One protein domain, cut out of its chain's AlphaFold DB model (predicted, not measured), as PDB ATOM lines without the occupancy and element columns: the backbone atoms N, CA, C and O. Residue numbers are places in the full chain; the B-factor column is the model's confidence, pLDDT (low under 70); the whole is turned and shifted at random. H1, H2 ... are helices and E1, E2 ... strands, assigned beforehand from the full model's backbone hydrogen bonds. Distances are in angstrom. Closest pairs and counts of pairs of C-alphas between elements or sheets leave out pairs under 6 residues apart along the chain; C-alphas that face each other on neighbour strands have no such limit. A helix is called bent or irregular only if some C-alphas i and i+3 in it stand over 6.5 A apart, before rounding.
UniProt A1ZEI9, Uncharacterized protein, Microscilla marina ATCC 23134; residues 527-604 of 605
ATOM      1  N   GLU A 527      -9.290  31.535   4.101       87.38
ATOM      2  CA  GLU A 527     -10.456  31.641   3.219       87.38
ATOM      3  C   GLU A 527     -10.223  32.625   2.054       87.38
ATOM      4  O   GLU A 527     -10.779  32.457   0.968       87.38
ATOM      5  N   CYS A 528      -9.355  33.632   2.238       89.69
ATOM      6  CA  CYS A 528      -8.952  34.559   1.175       89.69
ATOM      7  C   CYS A 528      -8.220  33.855   0.018       89.69
ATOM      8  O   CYS A 528      -8.347  34.268  -1.136       89.69
ATOM      9  N   PHE A 529      -7.437  32.815   0.317       90.62
ATOM     10  CA  PHE A 529      -6.705  32.041  -0.686       90.62
ATOM     11  C   PHE A 529      -7.609  30.997  -1.343       90.62
ATOM     12  O   PHE A 529      -7.568  30.849  -2.563       90.62
ATOM     13  N   ASP A 530      -8.479  30.345  -0.568       87.50
ATOM     14  CA  ASP A 530      -9.471  29.411  -1.106       87.50
ATOM     15  C   ASP A 530     -10.378  30.107  -2.133       87.50
ATOM     16  O   ASP A 530     -10.524  29.625  -3.258       87.50
ATOM     17  N   ARG A 531     -10.888  31.306  -1.810       85.88
ATOM     18  CA  ARG A 531     -11.658  32.128  -2.761       85.88
ATOM     19  C   ARG A 531     -10.843  32.549  -3.983       85.88
ATOM     20  O   ARG A 531     -11.364  32.479  -5.094       85.88
ATOM     21  N   TYR A 532      -9.566  32.917  -3.821       88.00
ATOM     22  CA  TYR A 532      -8.686  33.224  -4.959       88.00
ATOM     23  C   TYR A 532      -8.584  32.054  -5.953       88.00
ATOM     24  O   TYR A 532      -8.650  32.275  -7.164       88.00
ATOM     25  N   TYR A 533      -8.476  30.813  -5.468       85.50
ATOM     26  CA  TYR A 533      -8.403  29.635  -6.337       85.50
ATOM     27  C   TYR A 533      -9.766  29.187  -6.901       85.50
ATOM     28  O   TYR A 533      -9.794  28.622  -7.998       85.50
ATOM     29  N   GLN A 534     -10.874  29.472  -6.204       83.75
ATOM     30  CA  GLN A 534     -12.253  29.138  -6.604       83.75
ATOM     31  C   GLN A 534     -12.914  30.146  -7.572       83.75
ATOM     32  O   GLN A 534     -13.982  29.854  -8.114       83.75
ATOM     33  N   GLY A 535     -12.316  31.323  -7.798       74.94
ATOM     34  CA  GLY A 535     -12.887  32.395  -8.624       74.94
ATOM     35  C   GLY A 535     -13.285  31.966 -10.046       74.94
ATOM     36  O   GLY A 535     -12.482  31.379 -10.774       74.94
ATOM     37  N   ARG A 536     -14.526  32.288 -10.454       54.16
ATOM     38  CA  ARG A 536     -15.130  31.834 -11.727       54.16
ATOM     39  C   ARG A 536     -14.484  32.399 -12.992       54.16
ATOM     40  O   ARG A 536     -14.508  31.711 -14.008       54.16
ATOM     41  N   ASP A 537     -13.917  33.600 -12.943       65.44
ATOM     42  CA  ASP A 537     -13.128  34.162 -14.040       65.44
ATOM     43  C   ASP A 537     -11.839  34.788 -13.487       65.44
ATOM     44  O   ASP A 537     -11.854  35.556 -12.527       65.44
ATOM     45  N   ARG A 538     -10.696  34.429 -14.083       64.69
ATOM     46  CA  ARG A 538      -9.362  34.914 -13.682       64.69
ATOM     47  C   ARG A 538      -8.943  36.190 -14.426       64.69
ATOM     48  O   ARG A 538      -7.807  36.639 -14.266       64.69
ATOM     49  N   THR A 539      -9.819  36.747 -15.263       73.56
ATOM     50  CA  THR A 539      -9.607  37.999 -16.007       73.56
ATOM     51  C   THR A 539     -10.214  39.227 -15.319       73.56
ATOM     52  O   THR A 539      -9.768  40.346 -15.597       73.56
ATOM     53  N   ASP A 540     -11.131  39.032 -14.367       79.62
ATOM     54  CA  ASP A 540     -11.713  40.097 -13.547       79.62
ATOM     55  C   ASP A 540     -10.747  40.625 -12.469       79.62
ATOM     56  O   ASP A 540      -9.858  39.926 -11.970       79.62
ATOM     57  N   ASP A 541     -10.937  41.883 -12.071       74.62
ATOM     58  CA  ASP A 541     -10.316  42.434 -10.863       74.62
ATOM     59  C   ASP A 541     -11.064  41.938  -9.606       74.62
ATOM     60  O   ASP A 541     -12.293  41.915  -9.612       74.62
ATOM     61  N   PRO A 542     -10.370  41.591  -8.501       78.06
ATOM     62  CA  PRO A 542      -8.930  41.741  -8.276       78.06
ATOM     63  C   PRO A 542      -8.080  40.524  -8.700       78.06
ATOM     64  O   PRO A 542      -6.850  40.623  -8.674       78.06
ATOM     65  N   TYR A 543      -8.689  39.398  -9.096       83.94
ATOM     66  CA  TYR A 543      -7.994  38.144  -9.445       83.94
ATOM     67  C   TYR A 543      -6.868  38.357 -10.468       83.94
ATOM     68  O   TYR A 543      -5.734  37.920 -10.257       83.94
ATOM     69  N   ARG A 544      -7.150  39.117 -11.533       83.75
ATOM     70  CA  ARG A 544      -6.205  39.487 -12.595       83.75
ATOM     71  C   ARG A 544      -4.931  40.160 -12.078       83.75
ATOM     72  O   ARG A 544      -3.854  39.891 -12.605       83.75
ATOM     73  N   LYS A 545      -5.036  41.023 -11.060       86.25
ATOM     74  CA  LYS A 545      -3.894  41.732 -10.448       86.25
ATOM     75  C   LYS A 545      -3.112  40.852  -9.480       86.25
ATOM     76  O   LYS A 545      -1.892  40.978  -9.406       86.25
ATOM     77  N   LEU A 546      -3.792  39.957  -8.762       88.88
ATOM     78  CA  LEU A 546      -3.149  38.977  -7.880       88.88
ATOM     79  C   LEU A 546      -2.315  37.966  -8.684       88.88
ATOM     80  O   LEU A 546      -1.186  37.666  -8.296       88.88
ATOM     81  N   ARG A 547      -2.812  37.533  -9.851       86.25
ATOM     82  CA  ARG A 547      -2.127  36.588 -10.748       86.25
ATOM     83  C   ARG A 547      -0.742  37.054 -11.216       86.25
ATOM     84  O   ARG A 547       0.134  36.229 -11.447       86.25
ATOM     85  N   TRP A 548      -0.485  38.361 -11.311       89.06
ATOM     86  CA  TRP A 548       0.853  38.873 -11.656       89.06
ATOM     87  C   TRP A 548       1.935  38.481 -10.637       89.06
ATOM     88  O   TRP A 548       3.116  38.463 -10.977       89.06
ATOM     89  N   TYR A 549       1.522  38.151  -9.411       92.62
ATOM     90  CA  TYR A 549       2.361  37.842  -8.256       92.62
ATOM     91  C   TYR A 549       2.137  36.405  -7.750       92.62
ATOM     92  O   TYR A 549       2.303  36.133  -6.561       92.62
ATOM     93  N   GLU A 550       1.752  35.484  -8.638       89.94
ATOM     94  CA  GLU A 550       1.369  34.106  -8.297       89.94
ATOM     95  C   GLU A 550       2.479  33.338  -7.541       89.94
ATOM     96  O   GLU A 550       2.170  32.618  -6.594       89.94
ATOM     97  N   GLU A 551       3.770  33.581  -7.829       93.88
ATOM     98  CA  GLU A 551       4.902  33.010  -7.063       93.88
ATOM     99  C   GLU A 551       5.023  33.529  -5.608       93.88
ATOM    100  O   GLU A 551       5.688  32.897  -4.789       93.88
ATOM    101  N   VAL A 552       4.388  34.654  -5.254       93.62
ATOM    102  CA  VAL A 552       4.419  35.229  -3.890       93.62
ATOM    103  C   VAL A 552       3.354  34.591  -2.987       93.62
ATOM    104  O   VAL A 552       3.521  34.523  -1.767       93.62
ATOM    105  N   LEU A 553       2.259  34.089  -3.571       92.50
ATOM    106  CA  LEU A 553       1.128  33.525  -2.826       92.50
ATOM    107  C   LEU A 553       1.520  32.313  -1.950       92.50
ATOM    108  O   LEU A 553       1.122  32.306  -0.786       92.50
ATOM    109  N   PRO A 554       2.350  31.343  -2.397       92.88
ATOM    110  CA  PRO A 554       2.778  30.224  -1.553       92.88
ATOM    111  C   PRO A 554       3.557  30.631  -0.297       92.88
ATOM    112  O   PRO A 554       3.445  29.958   0.724       92.88
ATOM    113  N   ASP A 555       4.339  31.716  -0.338       93.00
ATOM    114  CA  ASP A 555       5.048  32.225   0.846       93.00
ATOM    115  C   ASP A 555       4.093  32.940   1.817       93.00
ATOM    116  O   ASP A 555       4.239  32.804   3.033       93.00
ATOM    117  N   LEU A 556       3.079  33.644   1.297       90.62
ATOM    118  CA  LEU A 556       2.015  34.239   2.114       90.62
ATOM    119  C   LEU A 556       1.149  33.163   2.792       90.62
ATOM    120  O   LEU A 556       0.886  33.275   3.988       90.62
ATOM    121  N   ILE A 557       0.782  32.094   2.074       90.12
ATOM    122  CA  ILE A 557       0.049  30.930   2.612       90.12
ATOM    123  C   ILE A 557       0.859  30.234   3.718       90.12
ATOM    124  O   ILE A 557       0.315  29.867   4.756       90.12
ATOM    125  N   LYS A 558       2.181  30.103   3.540       89.31
ATOM    126  CA  LYS A 558       3.104  29.546   4.549       89.31
ATOM    127  C   LYS A 558       3.361  30.474   5.746       89.31
ATOM    128  O   LYS A 558       4.109  30.094   6.646       89.31
ATOM    129  N   GLY A 559       2.798  31.684   5.771       87.88
ATOM    130  CA  GLY A 559       3.005  32.650   6.854       87.88
ATOM    131  C   GLY A 559       4.438  33.189   6.951       87.88
ATOM    132  O   GLY A 559       4.878  33.569   8.039       87.88
ATOM    133  N   VAL A 560       5.185  33.214   5.840       89.50
ATOM    134  CA  VAL A 560       6.543  33.781   5.793       89.50
ATOM    135  C   VAL A 560       6.488  35.271   6.153       89.50
ATOM    136  O   VAL A 560       5.555  35.986   5.778       89.50
ATOM    137  N   LYS A 561       7.470  35.769   6.919       88.81
ATOM    138  CA  LYS A 561       7.431  37.157   7.407       88.81
ATOM    139  C   LYS A 561       7.602  38.134   6.249       88.81
ATOM    140  O   LYS A 561       8.377  37.897   5.329       88.81
ATOM    141  N   TYR A 562       6.962  39.293   6.366       87.19
ATOM    142  CA  TYR A 562       6.994  40.343   5.345       87.19
ATOM    143  C   TYR A 562       8.424  40.799   5.020       87.19
ATOM    144  O   TYR A 562       8.758  40.925   3.850       87.19
ATOM    145  N   ALA A 563       9.299  40.960   6.019       87.31
ATOM    146  CA  ALA A 563      10.711  41.288   5.788       87.31
ATOM    147  C   ALA A 563      11.437  40.220   4.942       87.31
ATOM    148  O   ALA A 563      12.150  40.559   4.000       87.31
ATOM    149  N   ASP A 564      11.194  38.943   5.243       91.56
ATOM    150  CA  ASP A 564      11.787  37.791   4.562       91.56
ATOM    151  C   ASP A 564      11.267  37.690   3.100       91.56
ATOM    152  O   ASP A 564      12.029  37.376   2.187       91.56
ATOM    153  N   ILE A 565       9.989  38.027   2.855       92.19
ATOM    154  CA  ILE A 565       9.380  38.132   1.509       92.19
ATOM    155  C   ILE A 565       9.992  39.293   0.711       92.19
ATOM    156  O   ILE A 565      10.345  39.119  -0.452       92.19
ATOM    157  N   LEU A 566      10.159  40.475   1.312       92.75
ATOM    158  CA  LEU A 566      10.722  41.648   0.623       92.75
ATOM    159  C   LEU A 566      12.192  41.439   0.203       92.75
ATOM    160  O   LEU A 566      12.639  42.004  -0.795       92.75
ATOM    161  N   GLN A 567      12.938  40.598   0.928       93.81
ATOM    162  CA  GLN A 567      14.313  40.222   0.580       93.81
ATOM    163  C   GLN A 567      14.402  39.162  -0.532       93.81
ATOM    164  O   GLN A 567      15.423  39.088  -1.218       93.81
ATOM    165  N   LYS A 568      13.351  38.369  -0.766       95.62
ATOM    166  CA  LYS A 568      13.301  37.402  -1.873       95.62
ATOM    167  C   LYS A 568      13.110  38.093  -3.229       95.62
ATOM    168  O   LYS A 568      12.572  39.198  -3.332       95.62
ATOM    169  N   LYS A 569      13.543  37.407  -4.291       95.19
ATOM    170  CA  LYS A 569      13.219  37.727  -5.689       95.19
ATOM    171  C   LYS A 569      12.191  36.717  -6.193       95.19
ATOM    172  O   LYS A 569      12.364  35.525  -5.963       95.19
ATOM    173  N   TYR A 570      11.181  37.193  -6.911       96.44
ATOM    174  CA  TYR A 570      10.127  36.377  -7.517       96.44
ATOM    175  C   TYR A 570      10.023  36.698  -9.008       96.44
ATOM    176  O   TYR A 570      10.319  37.827  -9.419       96.44
ATOM    177  N   LYS A 571       9.576  35.742  -9.826       95.06
ATOM    178  CA  LYS A 571       9.117  36.025 -11.187       95.06
ATOM    179  C   LYS A 571       7.735  36.656 -11.095       95.06
ATOM    180  O   LYS A 571       6.775  36.048 -10.632       95.06
ATOM    181  N   VAL A 572       7.648  37.892 -11.558       94.19
ATOM    182  CA  VAL A 572       6.412  38.670 -11.635       94.19
ATOM    183  C   VAL A 572       6.113  38.895 -13.108       94.19
ATOM    184  O   VAL A 572       7.015  39.253 -13.866       94.19
ATOM    185  N   TYR A 573       4.870  38.696 -13.529       90.62
ATOM    186  CA  TYR A 573       4.476  38.961 -14.914       90.62
ATOM    187  C   TYR A 573       4.379  40.476 -15.160       90.62
ATOM    188  O   TYR A 573       3.678  41.187 -14.439       90.62
ATOM    189  N   ASP A 574       5.105  40.977 -16.159       88.19
ATOM    190  CA  ASP A 574       5.115  42.383 -16.558       88.19
ATOM    191  C   ASP A 574       4.270  42.587 -17.819       88.19
ATOM    192  O   ASP A 574       4.690  42.285 -18.938       88.19
ATOM    193  N   PHE A 575       3.060  43.118 -17.626       80.25
ATOM    194  CA  PHE A 575       2.099  43.366 -18.701       80.25
ATOM    195  C   PHE A 575       2.589  44.412 -19.719       80.25
ATOM    196  O   PHE A 575       2.149  44.398 -20.864       80.25
ATOM    197  N   CYS A 576       3.518  45.302 -19.347       82.50
ATOM    198  CA  CYS A 576       4.065  46.299 -20.272       82.50
ATOM    199  C   CYS A 576       5.077  45.702 -21.266       82.50
ATOM    200  O   CYS A 576       5.469  46.382 -22.212       82.50
ATOM    201  N   GLN A 577       5.535  44.466 -21.035       86.81
ATOM    202  CA  GLN A 577       6.576  43.795 -21.825       86.81
ATOM    203  C   GLN A 577       6.214  42.341 -22.195       86.81
ATOM    204  O   GLN A 577       7.076  41.625 -22.699       86.81
ATOM    205  N   ASP A 578       4.978  41.914 -21.904       88.38
ATOM    206  CA  ASP A 578       4.429  40.557 -22.078       88.38
ATOM    207  C   ASP A 578       5.395  39.425 -21.668       88.38
ATOM    208  O   ASP A 578       5.623  38.453 -22.388       88.38
ATOM    209  N   ARG A 579       6.041  39.578 -20.503       89.06
ATOM    210  CA  ARG A 579       7.053  38.621 -20.027       89.06
ATOM    211  C   ARG A 579       7.163  38.565 -18.513       89.06
ATOM    212  O   ARG A 579       6.885  39.535 -17.814       89.06
ATOM    213  N   TYR A 580       7.640  37.437 -17.999       92.12
ATOM    214  CA  TYR A 580       8.016  37.316 -16.593       92.12
ATOM    215  C   TYR A 580       9.370  37.984 -16.338       92.12
ATOM    216  O   TYR A 580      10.341  37.730 -17.050       92.12
ATOM    217  N   VAL A 581       9.446  38.809 -15.292       93.31
ATOM    218  CA  VAL A 581      10.672  39.480 -14.841       93.31
ATOM    219  C   VAL A 581      10.982  39.096 -13.397       93.31
ATOM    220  O   VAL A 581      10.101  39.098 -12.538       93.31
ATOM    221  N   VAL A 582      12.243  38.763 -13.113       96.12
ATOM    222  CA  VAL A 582      12.704  38.447 -11.753       96.12
ATOM    223  C   VAL A 582      12.962  39.754 -11.003       96.12
ATOM    224  O   VAL A 582      13.908  40.470 -11.328       96.12
ATOM    225  N   LYS A 583      12.141  40.075  -9.996       95.38
ATOM    226  CA  LYS A 583      12.297  41.294  -9.184       95.38
ATOM    227  C   LYS A 583      11.961  41.082  -7.708       95.38
ATOM    228  O   LYS A 583      11.278  40.128  -7.338       95.38
ATOM    229  N   HIS A 584      12.462  41.982  -6.866       95.06
ATOM    230  CA  HIS A 584      11.989  42.121  -5.489       95.06
ATOM    231  C   HIS A 584      10.583  42.737  -5.489       95.06
ATOM    232  O   HIS A 584      10.259  43.564  -6.346       95.06
ATOM    233  N   ILE A 585       9.751  42.350  -4.524       93.62
ATOM    234  CA  ILE A 585       8.436  42.966  -4.308       93.62
ATOM    235  C   ILE A 585       8.626  44.207  -3.430       93.62
ATOM    236  O   ILE A 585       9.368  44.157  -2.454       93.62
ATOM    237  N   SER A 586       7.964  45.323  -3.751       93.94
ATOM    238  CA  SER A 586       7.969  46.496  -2.864       93.94
ATOM    239  C   SER A 586       6.963  46.321  -1.721       93.94
ATOM    240  O   SER A 586       5.916  45.701  -1.908       93.94
ATOM    241  N   ASP A 587       7.226  46.915  -0.556       90.44
ATOM    242  CA  ASP A 587       6.288  46.893   0.580       90.44
ATOM    243  C   ASP A 587       4.918  47.493   0.204       90.44
ATOM    244  O   ASP A 587       3.867  46.963   0.565       90.44
ATOM    245  N   THR A 588       4.921  48.529  -0.640       91.00
ATOM    246  CA  THR A 588       3.720  49.123  -1.243       91.00
ATOM    247  C   THR A 588       2.934  48.105  -2.073       91.00
ATOM    248  O   THR A 588       1.729  47.961  -1.885       91.00
ATOM    249  N   THR A 589       3.599  47.352  -2.956       91.19
ATOM    250  CA  THR A 589       2.980  46.284  -3.765       91.19
ATOM    251  C   THR A 589       2.427  45.170  -2.877       91.19
ATOM    252  O   THR A 589       1.291  44.726  -3.056       91.19
ATOM    253  N   LEU A 590       3.211  44.742  -1.885       89.62
ATOM    254  CA  LEU A 590       2.858  43.655  -0.979       89.62
ATOM    255  C   LEU A 590       1.617  44.010  -0.144       89.62
ATOM    256  O   LEU A 590       0.691  43.210  -0.054       89.62
ATOM    257  N   ARG A 591       1.532  45.230   0.401       88.44
ATOM    258  CA  ARG A 591       0.371  45.670   1.195       88.44
ATOM    259  C   ARG A 591      -0.839  46.068   0.342       88.44
ATOM    260  O   ARG A 591      -1.956  45.648   0.637       88.44
ATOM    261  N   ILE A 592      -0.645  46.896  -0.687       88.94
ATOM    262  CA  ILE A 592      -1.751  47.550  -1.414       88.94
ATOM    263  C   ILE A 592      -2.296  46.677  -2.551       88.94
ATOM    264  O   ILE A 592      -3.491  46.741  -2.827       88.94
ATOM    265  N   THR A 593      -1.467  45.848  -3.193       88.12
ATOM    266  CA  THR A 593      -1.914  44.953  -4.274       88.12
ATOM    267  C   THR A 593      -2.227  43.555  -3.749       88.12
ATOM    268  O   THR A 593      -3.349  43.087  -3.918       88.12
ATOM    269  N   LEU A 594      -1.273  42.906  -3.073       90.25
ATOM    270  CA  LEU A 594      -1.424  41.521  -2.609       90.25
ATOM    271  C   LEU A 594      -2.349  41.399  -1.387       90.25
ATOM    272  O   LEU A 594      -3.428  40.822  -1.498       90.25
ATOM    273  N   VAL A 595      -1.972  41.964  -0.232       90.94
ATOM    274  CA  VAL A 595      -2.749  41.812   1.019       90.94
ATOM    275  C   VAL A 595      -4.161  42.378   0.884       90.94
ATOM    276  O   VAL A 595      -5.123  41.711   1.257       90.94
ATOM    277  N   LYS A 596      -4.305  43.600   0.350       91.56
ATOM    278  CA  LYS A 596      -5.628  44.211   0.165       91.56
ATOM    279  C   LYS A 596      -6.470  43.451  -0.865       91.56
ATOM    280  O   LYS A 596      -7.650  43.246  -0.609       91.56
ATOM    281  N   GLY A 597      -5.872  43.004  -1.975       90.56
ATOM    282  CA  GLY A 597      -6.564  42.230  -3.008       90.56
ATOM    283  C   GLY A 597      -7.124  40.911  -2.471       90.56
ATOM    284  O   GLY A 597      -8.311  40.646  -2.633       90.56
ATOM    285  N   LEU A 598      -6.300  40.134  -1.758       90.12
ATOM    286  CA  LEU A 598      -6.718  38.877  -1.123       90.12
ATOM    287  C   LEU A 598      -7.843  39.091  -0.100       90.12
ATOM    288  O   LEU A 598      -8.797  38.318  -0.073       90.12
ATOM    289  N   LYS A 599      -7.779  40.157   0.708       90.38
ATOM    290  CA  LYS A 599      -8.846  40.465   1.676       90.38
ATOM    291  C   LYS A 599     -10.152  40.878   1.005       90.38
ATOM    292  O   LYS A 599     -11.188  40.335   1.364       90.38
ATOM    293  N   SER A 600     -10.094  41.685  -0.056       89.06
ATOM    294  CA  SER A 600     -11.296  42.063  -0.812       89.06
ATOM    295  C   SER A 600     -12.025  40.895  -1.496       89.06
ATOM    296  O   SER A 600     -13.144  41.094  -1.944       89.06
ATOM    297  N   LEU A 601     -11.433  39.692  -1.564       85.00
ATOM    298  CA  LEU A 601     -12.132  38.466  -1.984       85.00
ATOM    299  C   LEU A 601     -12.929  37.808  -0.845       85.00
ATOM    300  O   LEU A 601     -13.930  37.141  -1.096       85.00
ATOM    301  N   ALA A 602     -12.510  37.982   0.411       82.62
ATOM    302  CA  ALA A 602     -13.308  37.586   1.573       82.62
ATOM    303  C   ALA A 602     -14.442  38.592   1.844       82.62
ATOM    304  O   ALA A 602     -15.533  38.185   2.225       82.62
ATOM    305  N   ASP A 603     -14.207  39.877   1.569       81.06
ATOM    306  CA  ASP A 603     -15.181  40.960   1.771       81.06
ATOM    307  C   ASP A 603     -16.258  41.065   0.655       81.06
ATOM    308  O   ASP A 603     -17.054  42.001   0.673       81.06
ATOM    309  N   SER A 604     -16.265  40.173  -0.350       68.19
ATOM    310  CA  SER A 604     -17.132  40.259  -1.545       68.19
ATOM    311  C   SER A 604     -18.337  39.299  -1.538       68.19
ATOM    312  O   SER A 604     -18.590  38.623  -2.539       68.19
TER     313      SER A 604
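AT A GLANCE: This is residues 527 to 604 of the 605 residues of an uncharacterized protein of Microscilla marina ATCC 23134 (UniProt A1ZEI9). A two-stranded hairpin, E1 and E2, stands at one end of a small helical body, in which the longest helix, H5, runs along one side, with H2 packed on its residues 593 to 598 and H1 on its residues 598 to 602. H3 lies between H1 and the hairpin, with residues 550 to 552 packed on E1, and H4 is at the corner where the end of E2 and the start of H5 come close. The printed part has 78 residues, with five named helices and two named strands in the order H1 H2 H3 H4 E1 E2 H5; the sheet E1 - E2 is antiparallel and the class is mixed, helices and strands. The whole is compact, with a radius of gyration of the C-alphas of 12.2 A and spans of 31 by 30 by 18 A.

IN THESE COORDINATES: Strand E1 is residues 569 to 574, 14.3 A long, and E2 is residues 579 to 584, 15.7 A long from C-alpha 579 at (7.053, 38.621, -20.027). Helix H5 is residues 587 to 602, 21.7 A long, and ends with C-alpha 602 at (-13.308, 37.586, 1.573). H1, residues 527 to 534, begins with C-alpha 527 at (-10.456, 31.641, 3.219). H2 is residues 543 to 547, H3 residues 550 to 557, 11.4 A long, and H4 residues 562 to 567. H3 is only just irregular: C-alphas 551 and 554 are 6.53 A apart.

HOW THE PARTS SIT: E1 and E2 form a hairpin, antiparallel at 143 degrees, with N 572 and O 581 at 2.9 A and N 570 and O 583 at 3.0 A, both within hydrogen-bond range. The closest C-alphas of H3 and E1 are those of Glu 551 and Tyr 570, 6.2 A apart. H3 and H5 are near each other, with 9 pairs of C-alphas within 10 A. H5 touches H2 with residues 593 to 598 alone, closest at the C-alphas of Leu 546 and Leu 594, 6.1 A. H5 touches H1 with residues 598 to 602 alone, about perpendicular at 79 degrees, closest at the C-alphas of Cys 528 and Ala 602, 5.3 A. H4 and H5 are close but not clearly touching, closest at the C-alphas of Leu 566 and Asp 587, 6.9 A. H1 is apart from E1 and E2. In H1, H2 and H4 every O i to N i+4 pair is within hydrogen-bond range; in H3 2 of 4 are, and in H5 8 of 12.

THE WHOLE: The two C-alphas farthest apart are those of Arg 536 and Gln 567, 33.0 A. The printed part has no cut and no long link; the link from H1 to H2 is short, the others are tight. The mean pLDDT of the printed part is 87.6, and residues 536 to 538 and residue 604 are under 70.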